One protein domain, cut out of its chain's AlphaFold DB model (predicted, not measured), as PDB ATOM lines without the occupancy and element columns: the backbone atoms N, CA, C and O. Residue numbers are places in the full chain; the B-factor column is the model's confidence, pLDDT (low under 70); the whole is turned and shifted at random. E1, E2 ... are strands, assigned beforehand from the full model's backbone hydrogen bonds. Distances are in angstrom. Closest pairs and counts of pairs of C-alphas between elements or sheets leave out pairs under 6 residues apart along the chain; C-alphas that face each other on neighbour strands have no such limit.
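This is residues 8 to 88 of the 109 residues of an uncharacterized protein of Thermomonospora echinospora (UniProt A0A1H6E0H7). A three-stranded antiparallel sheet, E1 - E5 - E2, makes one end of the domain; from it the E3 and E4 hairpin reaches away as a long arm, residues 53 to 58 sticking out at its tip. The 81 printed residues hold no named helix and five strands, E1 to E5 in chain order: all strand, with under half of the residues in them. The whole is only just extended, close to loose, with a radius of gyration of the C-alphas of 17.9 A, spanning 55 by 29 by 17 A.

Find C-alpha 32 at (-46.284, 40.470, -56.298); E2 runs to residue 41, 25.7 A, bending by 59 degrees at residue 35. E5 is residues 72 to 80, 26.7 A; E1 is 20 to 23. E3, residues 45 to 53, bends by 63 degrees at 48; E4, residues 58 to 65, begins at (-30.267, 41.003, -13.797).

At inner strand E5, find N 75 and O 38 of E2, 2.8 A apart, and O 78 and N 20 of E1, 2.9 A. In the hairpin, N 48 and O 62 are 2.9 A apart. E3 and E5 are apart.

The farthest C-alphas, Gly 30 and Gln 55, are 56.9 A apart. The printed part has no cut and no long link; residue 8 alone has pLDDT under 70.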
ATOM      1  N   PHE A   8     -39.247  39.129 -37.475       60.91
ATOM      2  CA  PHE A   8     -39.241  37.736 -37.938       60.91
ATOM      3  C   PHE A   8     -39.585  36.721 -36.844       60.91
ATOM      4  O   PHE A   8     -40.039  35.618 -37.143       60.91
ATOM      5  N   ALA A   9     -39.404  37.068 -35.572       72.31
ATOM      6  CA  ALA A   9     -39.819  36.204 -34.482       72.31
ATOM      7  C   ALA A   9     -41.342  36.029 -34.420       72.31
ATOM      8  O   ALA A   9     -41.783  34.997 -33.927       72.31
ATOM      9  N   LEU A  10     -42.124  36.973 -34.957       81.06
ATOM     10  CA  LEU A  10     -43.587  37.004 -34.847       81.06
ATOM     11  C   LEU A  10     -44.315  36.273 -35.985       81.06
ATOM     12  O   LEU A  10     -45.509  36.012 -35.861       81.06
ATOM     13  N   ALA A  11     -43.620  35.925 -37.073       88.12
ATOM     14  CA  ALA A  11     -44.223  35.295 -38.248       88.12
ATOM     15  C   ALA A  11     -43.460  34.038 -38.696       88.12
ATOM     16  O   ALA A  11     -42.229  33.991 -38.661       88.12
ATOM     17  N   GLU A  12     -44.187  33.018 -39.143       89.75
ATOM     18  CA  GLU A  12     -43.626  31.824 -39.778       89.75
ATOM     19  C   GLU A  12     -43.545  31.986 -41.296       89.75
ATOM     20  O   GLU A  12     -44.127  32.889 -41.895       89.75
ATOM     21  N   GLY A  13     -42.758  31.120 -41.930       89.88
ATOM     22  CA  GLY A  13     -42.603  31.111 -43.382       89.88
ATOM     23  C   GLY A  13     -41.711  32.220 -43.939       89.88
ATOM     24  O   GLY A  13     -41.449  32.207 -45.132       89.88
ATOM     25  N   THR A  14     -41.197  33.151 -43.126       89.50
ATOM     26  CA  THR A  14     -40.342  34.272 -43.581       89.50
ATOM     27  C   THR A  14     -38.856  33.918 -43.716       89.50
ATOM     28  O   THR A  14     -38.114  34.612 -44.409       89.50
ATOM     29  N   SER A  15     -38.405  32.833 -43.080       87.19
ATOM     30  CA  SER A  15     -36.989  32.448 -43.050       87.19
ATOM     31  C   SER A  15     -36.447  32.123 -44.445       87.19
ATOM     32  O   SER A  15     -37.018  31.309 -45.170       87.19
ATOM     33  N   GLY A  16     -35.333  32.759 -44.819       86.81
ATOM     34  CA  GLY A  16     -34.674  32.543 -46.111       86.81
ATOM     35  C   GLY A  16     -35.486  33.004 -47.328       86.81
ATOM     36  O   GLY A  16     -35.144  32.635 -48.449       86.81
ATOM     37  N   GLN A  17     -36.559  33.778 -47.132       88.88
ATOM     38  CA  GLN A  17     -37.443  34.254 -48.197       88.88
ATOM     39  C   GLN A  17     -37.567  35.780 -48.156       88.88
ATOM     40  O   GLN A  17     -37.881  36.356 -47.115       88.88
ATOM     41  N   ALA A  18     -37.412  36.442 -49.305       90.56
ATOM     42  CA  ALA A  18     -37.740  37.859 -49.432       90.56
ATOM     43  C   ALA A  18     -39.266  38.030 -49.368       90.56
ATOM     44  O   ALA A  18     -39.977  37.692 -50.311       90.56
ATOM     45  N   THR A  19     -39.770  38.507 -48.229       92.00
ATOM     46  CA  THR A  19     -41.206  38.665 -47.966       92.00
ATOM     47  C   THR A  19     -41.498  40.127 -47.647       92.00
ATOM     48  O   THR A  19     -40.918  40.681 -46.716       92.00
ATOM     49  N   LEU A  20     -42.403  40.743 -48.405       93.62
ATOM     50  CA  LEU A  20     -42.909  42.086 -48.135       93.62
ATOM     51  C   LEU A  20     -44.123  41.977 -47.207       93.62
ATOM     52  O   LEU A  20     -45.098  41.332 -47.571       93.62
ATOM     53  N   ILE A  21     -44.076  42.600 -46.030       93.69
ATOM     54  CA  ILE A  21     -45.210  42.679 -45.097       93.69
ATOM     55  C   ILE A  21     -45.599  44.147 -44.952       93.69
ATOM     56  O   ILE A  21     -44.765  44.971 -44.581       93.69
ATOM     57  N   VAL A  22     -46.853  44.468 -45.258       95.00
ATOM     58  CA  VAL A  22     -47.377  45.845 -45.313       95.00
ATOM     59  C   VAL A  22     -48.812  45.895 -44.785       95.00
ATOM     60  O   VAL A  22     -49.453  44.843 -44.720       95.00
ATOM     61  N   PRO A  23     -49.339  47.070 -44.381       96.62
ATOM     62  CA  PRO A  23     -50.751  47.213 -44.024       96.62
ATOM     63  C   PRO A  23     -51.660  46.636 -45.111       96.62
ATOM     64  O   PRO A  23     -51.373  46.812 -46.295       96.62
ATOM     65  N   ALA A  24     -52.735  45.954 -44.716       95.88
ATOM     66  CA  ALA A  24     -53.586  45.206 -45.646       95.88
ATOM     67  C   ALA A  24     -54.160  46.064 -46.790       95.88
ATOM     68  O   ALA A  24     -54.305  45.571 -47.902       95.88
ATOM     69  N   GLU A  25     -54.396  47.352 -46.530       95.00
ATOM     70  CA  GLU A  25     -54.964  48.315 -47.486       95.00
ATOM     71  C   GLU A  25     -53.924  48.968 -48.414       95.00
ATOM     72  O   GLU A  25     -54.236  49.893 -49.160       95.00
ATOM     73  N   THR A  26     -52.661  48.543 -48.350       95.88
ATOM     74  CA  THR A  26     -51.607  49.097 -49.211       95.88
ATOM     75  C   THR A  26     -51.826  48.638 -50.652       95.88
ATOM     76  O   THR A  26     -52.012  47.448 -50.893       95.88
ATOM     77  N   GLU A  27     -51.748  49.550 -51.624       95.19
ATOM     78  CA  GLU A  27     -51.752  49.175 -53.042       95.19
ATOM     79  C   GLU A  27     -50.457  48.447 -53.419       95.19
ATOM     80  O   GLU A  27     -49.353  48.874 -53.070       95.19
ATOM     81  N   ILE A  28     -50.589  47.338 -54.150       95.06
ATOM     82  CA  ILE A  28     -49.475  46.440 -54.458       95.06
ATOM     83  C   ILE A  28     -49.315  46.252 -55.959       95.06
ATOM     84  O   ILE A  28     -50.275  46.052 -56.701       95.06
ATOM     85  N   ASP A  29     -48.058  46.275 -56.394       95.69
ATOM     86  CA  ASP A  29     -47.654  45.992 -57.765       95.69
ATOM     87  C   ASP A  29     -48.060  44.567 -58.184       95.69
ATOM     88  O   ASP A  29     -47.801  43.592 -57.476       95.69
ATOM     89  N   GLY A  30     -48.640  44.425 -59.377       94.31
ATOM     90  CA  GLY A  30     -49.133  43.146 -59.894       94.31
ATOM     91  C   GLY A  30     -48.067  42.063 -60.119       94.31
ATOM     92  O   GLY A  30     -48.423  40.923 -60.428       94.31
ATOM     93  N   ARG A  31     -46.770  42.369 -59.983       95.81
ATOM     94  CA  ARG A  31     -45.676  41.378 -59.961       95.81
ATOM     95  C   ARG A  31     -45.618  40.598 -58.653       95.81
ATOM     96  O   ARG A  31     -44.993  39.538 -58.616       95.81
ATOM     97  N   LEU A  32     -46.237  41.112 -57.598       95.69
ATOM     98  CA  LEU A  32     -46.284  40.470 -56.298       95.69
ATOM     99  C   LEU A  32     -47.536  39.592 -56.176       95.69
ATOM    100  O   LEU A  32     -48.595  39.893 -56.724       95.69
ATOM    101  N   GLU A  33     -47.405  38.480 -55.464       94.38
ATOM    102  CA  GLU A  33     -48.502  37.596 -55.084       94.38
ATOM    103  C   GLU A  33     -48.657  37.570 -53.569       94.38
ATOM    104  O   GLU A  33     -47.672  37.606 -52.827       94.38
ATOM    105  N   ARG A  34     -49.908  37.541 -53.108       95.19
ATOM    106  CA  ARG A  34     -50.225  37.485 -51.685       95.19
ATOM    107  C   ARG A  34     -49.964  36.075 -51.170       95.19
ATOM    108  O   ARG A  34     -50.470  35.108 -51.729       95.19
ATOM    109  N   VAL A  35     -49.198  35.972 -50.092       95.44
ATOM    110  CA  VAL A  35     -48.795  34.702 -49.465       95.44
ATOM    111  C   VAL A  35     -49.223  34.595 -48.002       95.44
ATOM    112  O   VAL A  35     -48.918  33.604 -47.348       95.44
ATOM    113  N   GLY A  36     -49.915  35.600 -47.467       94.69
ATOM    114  CA  GLY A  36     -50.404  35.564 -46.096       94.69
ATOM    115  C   GLY A  36     -51.262  36.763 -45.721       94.69
ATOM    116  O   GLY A  36     -51.160  37.845 -46.309       94.69
ATOM    117  N   GLU A  37     -52.081  36.551 -44.700       95.81
ATOM    118  CA  GLU A  37     -52.796  37.587 -43.967       95.81
ATOM    119  C   GLU A  37     -52.368  37.488 -42.506       95.81
ATOM    120  O   GLU A  37     -52.312  36.395 -41.940       95.81
ATOM    121  N   LEU A  38     -52.013  38.618 -41.907       94.31
ATOM    122  CA  LEU A  38     -51.469  38.670 -40.558       94.31
ATOM    123  C   LEU A  38     -52.299  39.649 -39.741       94.31
ATOM    124  O   LEU A  38     -52.469  40.802 -40.133       94.31
ATOM    125  N   VAL A  39     -52.777  39.193 -38.589       93.88
ATOM    126  CA  VAL A  39     -53.452  40.044 -37.612       93.88
ATOM    127  C   VAL A  39     -52.549  40.155 -36.396       93.88
ATOM    128  O   VAL A  39     -52.226  39.156 -35.755       93.88
ATOM    129  N   ARG A  40     -52.105  41.375 -36.096       90.94
ATOM    130  CA  ARG A  40     -51.351  41.682 -34.880       90.94
ATOM    131  C   ARG A  40     -52.275  42.388 -33.903       90.94
ATOM    132  O   ARG A  40     -52.806  43.445 -34.227       90.94
ATOM    133  N   VAL A  41     -52.407  41.827 -32.710       90.75
ATOM    134  CA  VAL A  41     -53.211  42.399 -31.629       90.75
ATOM    135  C   VAL A  41     -52.284  43.084 -30.629       90.75
ATOM    136  O   VAL A  41     -51.248  42.532 -30.255       90.75
ATOM    137  N   GLU A  42     -52.634  44.299 -30.225       91.06
ATOM    138  CA  GLU A  42     -51.931  45.031 -29.172       91.06
ATOM    139  C   GLU A  42     -52.057  44.311 -27.818       91.06
ATOM    140  O   GLU A  42     -53.155  43.976 -27.375       91.06
ATOM    141  N   THR A  43     -50.922  44.075 -27.156       89.75
ATOM    142  CA  THR A  43     -50.852  43.383 -25.855       89.75
ATOM    143  C   THR A  43     -51.367  44.261 -24.709       89.75
ATOM    144  O   THR A  43     -51.437  45.480 -24.847       89.75
ATOM    145  N   GLU A  44     -51.691  43.659 -23.561       92.38
ATOM    146  CA  GLU A  44     -52.223  44.348 -22.376       92.38
ATOM    147  C   GLU A  44     -51.226  45.310 -21.718       92.38
ATOM    148  O   GLU A  44     -51.631  46.323 -21.146       92.38
ATOM    149  N   LYS A  45     -49.925  45.003 -21.783       89.56
ATOM    150  CA  LYS A  45     -48.865  45.777 -21.128       89.56
ATOM    151  C   LYS A  45     -47.737  46.097 -22.101       89.56
ATOM    152  O   LYS A  45     -47.287  45.230 -22.843       89.56
ATOM    153  N   ILE A  46     -47.238  47.325 -22.057       89.50
ATOM    154  CA  ILE A  46     -46.062  47.766 -22.815       89.50
ATOM    155  C   ILE A  46     -44.874  47.973 -21.883       89.50
ATOM    156  O   ILE A  46     -45.035  48.369 -20.728       89.50
ATOM    157  N   VAL A  47     -43.671  47.721 -22.395       88.06
ATOM    158  CA  VAL A  47     -42.433  48.046 -21.684       88.06
ATOM    159  C   VAL A  47     -42.201  49.552 -21.763       88.06
ATOM    160  O   VAL A  47     -42.149  50.112 -22.855       88.06
ATOM    161  N   ILE A  48     -42.046  50.196 -20.608       90.88
ATOM    162  CA  ILE A  48     -41.796  51.644 -20.491       90.88
ATOM    163  C   ILE A  48     -40.380  51.973 -20.013       90.88
ATOM    164  O   ILE A  48     -39.953  53.123 -20.072       90.88
ATOM    165  N   GLY A  49     -39.638  50.971 -19.550       87.19
ATOM    166  CA  GLY A  49     -38.281  51.135 -19.053       87.19
ATOM    167  C   GLY A  49     -37.643  49.797 -18.714       87.19
ATOM    168  O   GLY A  49     -38.302  48.758 -18.713       87.19
ATOM    169  N   TYR A  50     -36.353  49.831 -18.406       87.50
ATOM    170  CA  TYR A  50     -35.614  48.687 -17.888       87.50
ATOM    171  C   TYR A  50     -34.779  49.129 -16.692       87.50
ATOM    172  O   TYR A  50     -34.186  50.208 -16.716       87.50
ATOM    173  N   ASN A  51     -34.702  48.281 -15.672       89.12
ATOM    174  CA  ASN A  51     -33.768  48.432 -14.565       89.12
ATOM    175  C   ASN A  51     -32.711  47.329 -14.651       89.12
ATOM    176  O   ASN A  51     -33.066  46.160 -14.795       89.12
ATOM    177  N   PHE A  52     -31.432  47.693 -14.558       89.62
ATOM    178  CA  PHE A  52     -30.331  46.732 -14.557       89.62
ATOM    179  C   PHE A  52     -29.601  46.768 -13.221       89.62
ATOM    180  O   PHE A  52     -29.027  47.792 -12.852       89.62
ATOM    181  N   ASP A  53     -29.612  45.646 -12.512       91.38
ATOM    182  CA  ASP A  53     -28.844  45.473 -11.288       91.38
ATOM    183  C   ASP A  53     -27.468  44.887 -11.625       91.38
ATOM    184  O   ASP A  53     -27.350  43.756 -12.096       91.38
ATOM    185  N   LEU A  54     -26.415  45.669 -11.378       93.94
ATOM    186  CA  LEU A  54     -25.026  45.287 -11.641       93.94
ATOM    187  C   LEU A  54     -24.493  44.223 -10.676       93.94
ATOM    188  O   LEU A  54     -23.531  43.539 -11.016       93.94
ATOM    189  N   GLN A  55     -25.073  44.096  -9.480       95.19
ATOM    190  CA  GLN A  55     -24.630  43.114  -8.492       95.19
ATOM    191  C   GLN A  55     -25.155  41.724  -8.839       95.19
ATOM    192  O   GLN A  55     -24.392  40.761  -8.849       95.19
ATOM    193  N   SER A  56     -26.450  41.628  -9.151       93.69
ATOM    194  CA  SER A  56     -27.081  40.370  -9.563       93.69
ATOM    195  C   SER A  56     -26.932  40.077 -11.058       93.69
ATOM    196  O   SER A  56     -27.163  38.946 -11.480       93.69
ATOM    197  N   ASN A  57     -26.508  41.063 -11.855       88.88
ATOM    198  CA  ASN A  57     -26.425  40.990 -13.315       88.88
ATOM    199  C   ASN A  57     -27.793  40.679 -13.963       88.88
ATOM    200  O   ASN A  57     -27.876  39.945 -14.950       88.88
ATOM    201  N   VAL A  58     -28.870  41.234 -13.391       86.88
ATOM    202  CA  VAL A  58     -30.267  41.003 -13.797       86.88
ATOM    203  C   VAL A  58     -30.846  42.251 -14.465       86.88
ATOM    204  O   VAL A  58     -30.732  43.364 -13.950       86.88
ATOM    205  N   LEU A  59     -31.506  42.055 -15.612       84.44
ATOM    206  CA  LEU A  59     -32.268  43.081 -16.324       84.44
ATOM    207  C   LEU A  59     -33.765  42.834 -16.140       84.44
ATOM    208  O   LEU A  59     -34.278  41.824 -16.614       84.44
ATOM    209  N   THR A  60     -34.472  43.784 -15.534       87.19
ATOM    210  CA  THR A  60     -35.916  43.677 -15.294       87.19
ATOM    211  C   THR A  60     -36.672  44.730 -16.107       87.19
ATOM    212  O   THR A  60     -36.355  45.920 -15.997       87.19
ATOM    213  N   PRO A  61     -37.670  44.345 -16.925       88.25
ATOM    214  CA  PRO A  61     -38.524  45.301 -17.620       88.25
ATOM    215  C   PRO A  61     -39.514  45.964 -16.655       88.25
ATOM    216  O   PRO A  61     -40.073  45.321 -15.770       88.25
ATOM    217  N   GLN A  62     -39.775  47.251 -16.864       91.19
ATOM    218  CA  GLN A  62     -40.878  47.974 -16.237       91.19
ATOM    219  C   GLN A  62     -42.058  48.014 -17.202       91.19
ATOM    220  O   GLN A  62     -41.905  48.411 -18.359       91.19
ATOM    221  N   LEU A  63     -43.231  47.603 -16.720       90.38
ATOM    222  CA  LEU A  63     -44.443  47.462 -17.522       90.38
ATOM    223  C   LEU A  63     -45.491  48.504 -17.124       90.38
ATOM    224  O   LEU A  63     -45.643  48.818 -15.946       90.38
ATOM    225  N   ALA A  64     -46.257  48.980 -18.101       93.12
ATOM    226  CA  ALA A  64     -47.450  49.795 -17.884       93.12
ATOM    227  C   ALA A  64     -48.614  49.286 -18.748       93.12
ATOM    228  O   ALA A  64     -48.359  48.655 -19.778       93.12
ATOM    229  N   PRO A  65     -49.881  49.553 -18.373       96.56
ATOM    230  CA  PRO A  65     -51.027  49.231 -19.217       96.56
ATOM    231  C   PRO A  65     -50.898  49.853 -20.610       96.56
ATOM    232  O   PRO A  65     -50.516  51.016 -20.743       96.56
ATOM    233  N   ASN A  66     -51.239  49.090 -21.645       94.44
ATOM    234  CA  ASN A  66     -51.303  49.580 -23.016       94.44
ATOM    235  C   ASN A  66     -52.667  50.248 -23.268       94.44
ATOM    236  O   ASN A  66     -53.682  49.551 -23.273       94.44
ATOM    237  N   PRO A  67     -52.732  51.561 -23.562       95.31
ATOM    238  CA  PRO A  67     -53.999  52.234 -23.871       95.31
ATOM    239  C   PRO A  67     -54.701  51.681 -25.117       95.31
ATOM    240  O   PRO A  67     -55.891  51.910 -25.310       95.31
ATOM    241  N   SER A  68     -53.957  50.986 -25.978       95.06
ATOM    242  CA  SER A  68     -54.456  50.379 -27.210       95.06
ATOM    243  C   SER A  68     -54.642  48.865 -27.119       95.06
ATOM    244  O   SER A  68     -54.847  48.240 -28.153       95.06
ATOM    245  N   ALA A  69     -54.586  48.274 -25.917       95.00
ATOM    246  CA  ALA A  69     -54.757  46.836 -25.712       95.00
ATOM    247  C   ALA A  69     -55.977  46.280 -26.470       95.00
ATOM    248  O   ALA A  69     -57.057  46.873 -26.466       95.00
ATOM    249  N   GLY A  70     -55.790  45.143 -27.140       94.19
ATOM    250  CA  GLY A  70     -56.829  44.495 -27.942       94.19
ATOM    251  C   GLY A  70     -57.057  45.112 -29.326       94.19
ATOM    252  O   GLY A  70     -57.792  44.536 -30.123       94.19
ATOM    253  N   LYS A  71     -56.426  46.245 -29.661       96.50
ATOM    254  CA  LYS A  71     -56.518  46.818 -31.008       96.50
ATOM    255  C   LYS A  71     -55.864  45.892 -32.030       96.50
ATOM    256  O   LYS A  71     -54.701  45.511 -31.884       96.50
ATOM    257  N   GLU A  72     -56.601  45.586 -33.089       95.75
ATOM    258  CA  GLU A  72     -56.112  44.780 -34.202       95.75
ATOM    259  C   GLU A  72     -55.455  45.639 -35.285       95.75
ATOM    260  O   GLU A  72     -55.893  46.745 -35.616       95.75
ATOM    261  N   HIS A  73     -54.386  45.100 -35.859       94.19
ATOM    262  CA  HIS A  73     -53.688  45.647 -37.006       94.19
ATOM    263  C   HIS A  73     -53.582  44.565 -38.078       94.19
ATOM    264  O   HIS A  73     -52.956  43.525 -37.855       94.19
ATOM    265  N   HIS A  74     -54.167  44.830 -39.244       96.12
ATOM    266  CA  HIS A  74     -54.182  43.898 -40.364       96.12
ATOM    267  C   HIS A  74     -53.036  44.199 -41.326       96.12
ATOM    268  O   HIS A  74     -52.862  45.327 -41.795       96.12
ATOM    269  N   PHE A  75     -52.275  43.163 -41.648       95.69
ATOM    270  CA  PHE A  75     -51.192  43.204 -42.613       95.69
ATOM    271  C   PHE A  75     -51.390  42.117 -43.664       95.69
ATOM    272  O   PHE A  75     -51.976  41.061 -43.412       95.69
ATOM    273  N   ALA A  76     -50.854  42.364 -44.849       96.12
ATOM    274  CA  ALA A  76     -50.765  41.386 -45.913       96.12
ATOM    275  C   ALA A  76     -49.292  41.110 -46.230       96.12
ATOM    276  O   ALA A  76     -48.453  42.015 -46.236       96.12
ATOM    277  N   ALA A  77     -48.984  39.834 -46.454       95.06
ATOM    278  CA  ALA A  77     -47.656  39.375 -46.823       95.06
ATOM    279  C   ALA A  77     -47.622  39.032 -48.313       95.06
ATOM    280  O   ALA A  77     -48.521  38.357 -48.818       95.06
ATOM    281  N   TYR A  78     -46.565  39.455 -49.002       95.25
ATOM    282  CA  TYR A  78     -46.389  39.284 -50.438       95.25
ATOM    283  C   TYR A  78     -44.995  38.777 -50.799       95.25
ATOM    284  O   TYR A  78     -44.014  39.030 -50.091       95.25
ATOM    285  N   ARG A  79     -44.904  38.103 -51.946       95.06
ATOM    286  CA  ARG A  79     -43.648  37.700 -52.596       95.06
ATOM    287  C   ARG A  79     -43.690  37.997 -54.079       95.06
ATOM    288  O   ARG A  79     -44.761  38.173 -54.646       95.06
ATOM    289  N   LEU A  80     -42.524  38.050 -54.712       95.12
ATOM    290  CA  LEU A  80     -42.455  38.092 -56.167       95.12
ATOM    291  C   LEU A  80     -43.048  36.803 -56.736       95.12
ATOM    292  O   LEU A  80     -42.697  35.719 -56.275       95.12
ATOM    293  N   LYS A  81     -43.907  36.923 -57.751       93.69
ATOM    294  CA  LYS A  81     -44.498  35.769 -58.433       93.69
ATOM    295  C   LYS A  81     -43.426  34.762 -58.839       93.69
ATOM    296  O   LYS A  81     -42.459  35.111 -59.521       93.69
ATOM    297  N   GLY A  82     -43.614  33.514 -58.424       88.25
ATOM    298  CA  GLY A  82     -42.678  32.425 -58.709       88.25
ATOM    299  C   GLY A  82     -41.477  32.343 -57.759       88.25
ATOM    300  O   GLY A  82     -40.644  31.454 -57.934       88.25
ATOM    301  N   GLN A  83     -41.384  33.212 -56.745       81.19
ATOM    302  CA  GLN A  83     -40.410  33.095 -55.660       81.19
ATOM    303  C   GLN A  83     -41.048  32.593 -54.363       81.19
ATOM    304  O   GLN A  83     -41.998  33.169 -53.839       81.19
ATOM    305  N   GLY A  84     -40.428  31.557 -53.794       71.88
ATOM    306  CA  GLY A  84     -40.810  30.989 -52.506       71.88
ATOM    307  C   GLY A  84     -42.066  30.122 -52.573       71.88
ATOM    308  O   GLY A  84     -42.935  30.286 -53.421       71.88
ATOM    309  N   ARG A  85     -42.157  29.149 -51.668       75.12
ATOM    310  CA  ARG A  85     -43.343  28.301 -51.496       75.12
ATOM    311  C   ARG A  85     -43.730  28.309 -50.023       75.12
ATOM    312  O   ARG A  85     -42.854  28.311 -49.163       75.12
ATOM    313  N   GLY A  86     -45.028  28.295 -49.753       86.06
ATOM    314  CA  GLY A  86     -45.573  28.202 -48.400       86.06
ATOM    315  C   GLY A  86     -46.082  29.539 -47.848       86.06
ATOM    316  O   GLY A  86     -45.555  30.597 -48.212       86.06
ATOM    317  N   PRO A  87     -47.120  29.481 -46.998       93.44
ATOM    318  CA  PRO A  87     -47.789  30.659 -46.475       93.44
ATOM    319  C   PRO A  87     -46.924  31.397 -45.453       93.44
ATOM    320  O   PRO A  87     -46.006  30.832 -44.855       93.44
ATOM    321  N   VAL A  88     -47.256  32.664 -45.237       93.56
ATOM    322  CA  VAL A  88     -46.748  33.477 -44.135       93.56
ATOM    323  C   VAL A  88     -47.876  33.630 -43.128       93.56
ATOM    324  O   VAL A  88     -48.953  34.115 -43.468       93.56
TER     325      VAL A  88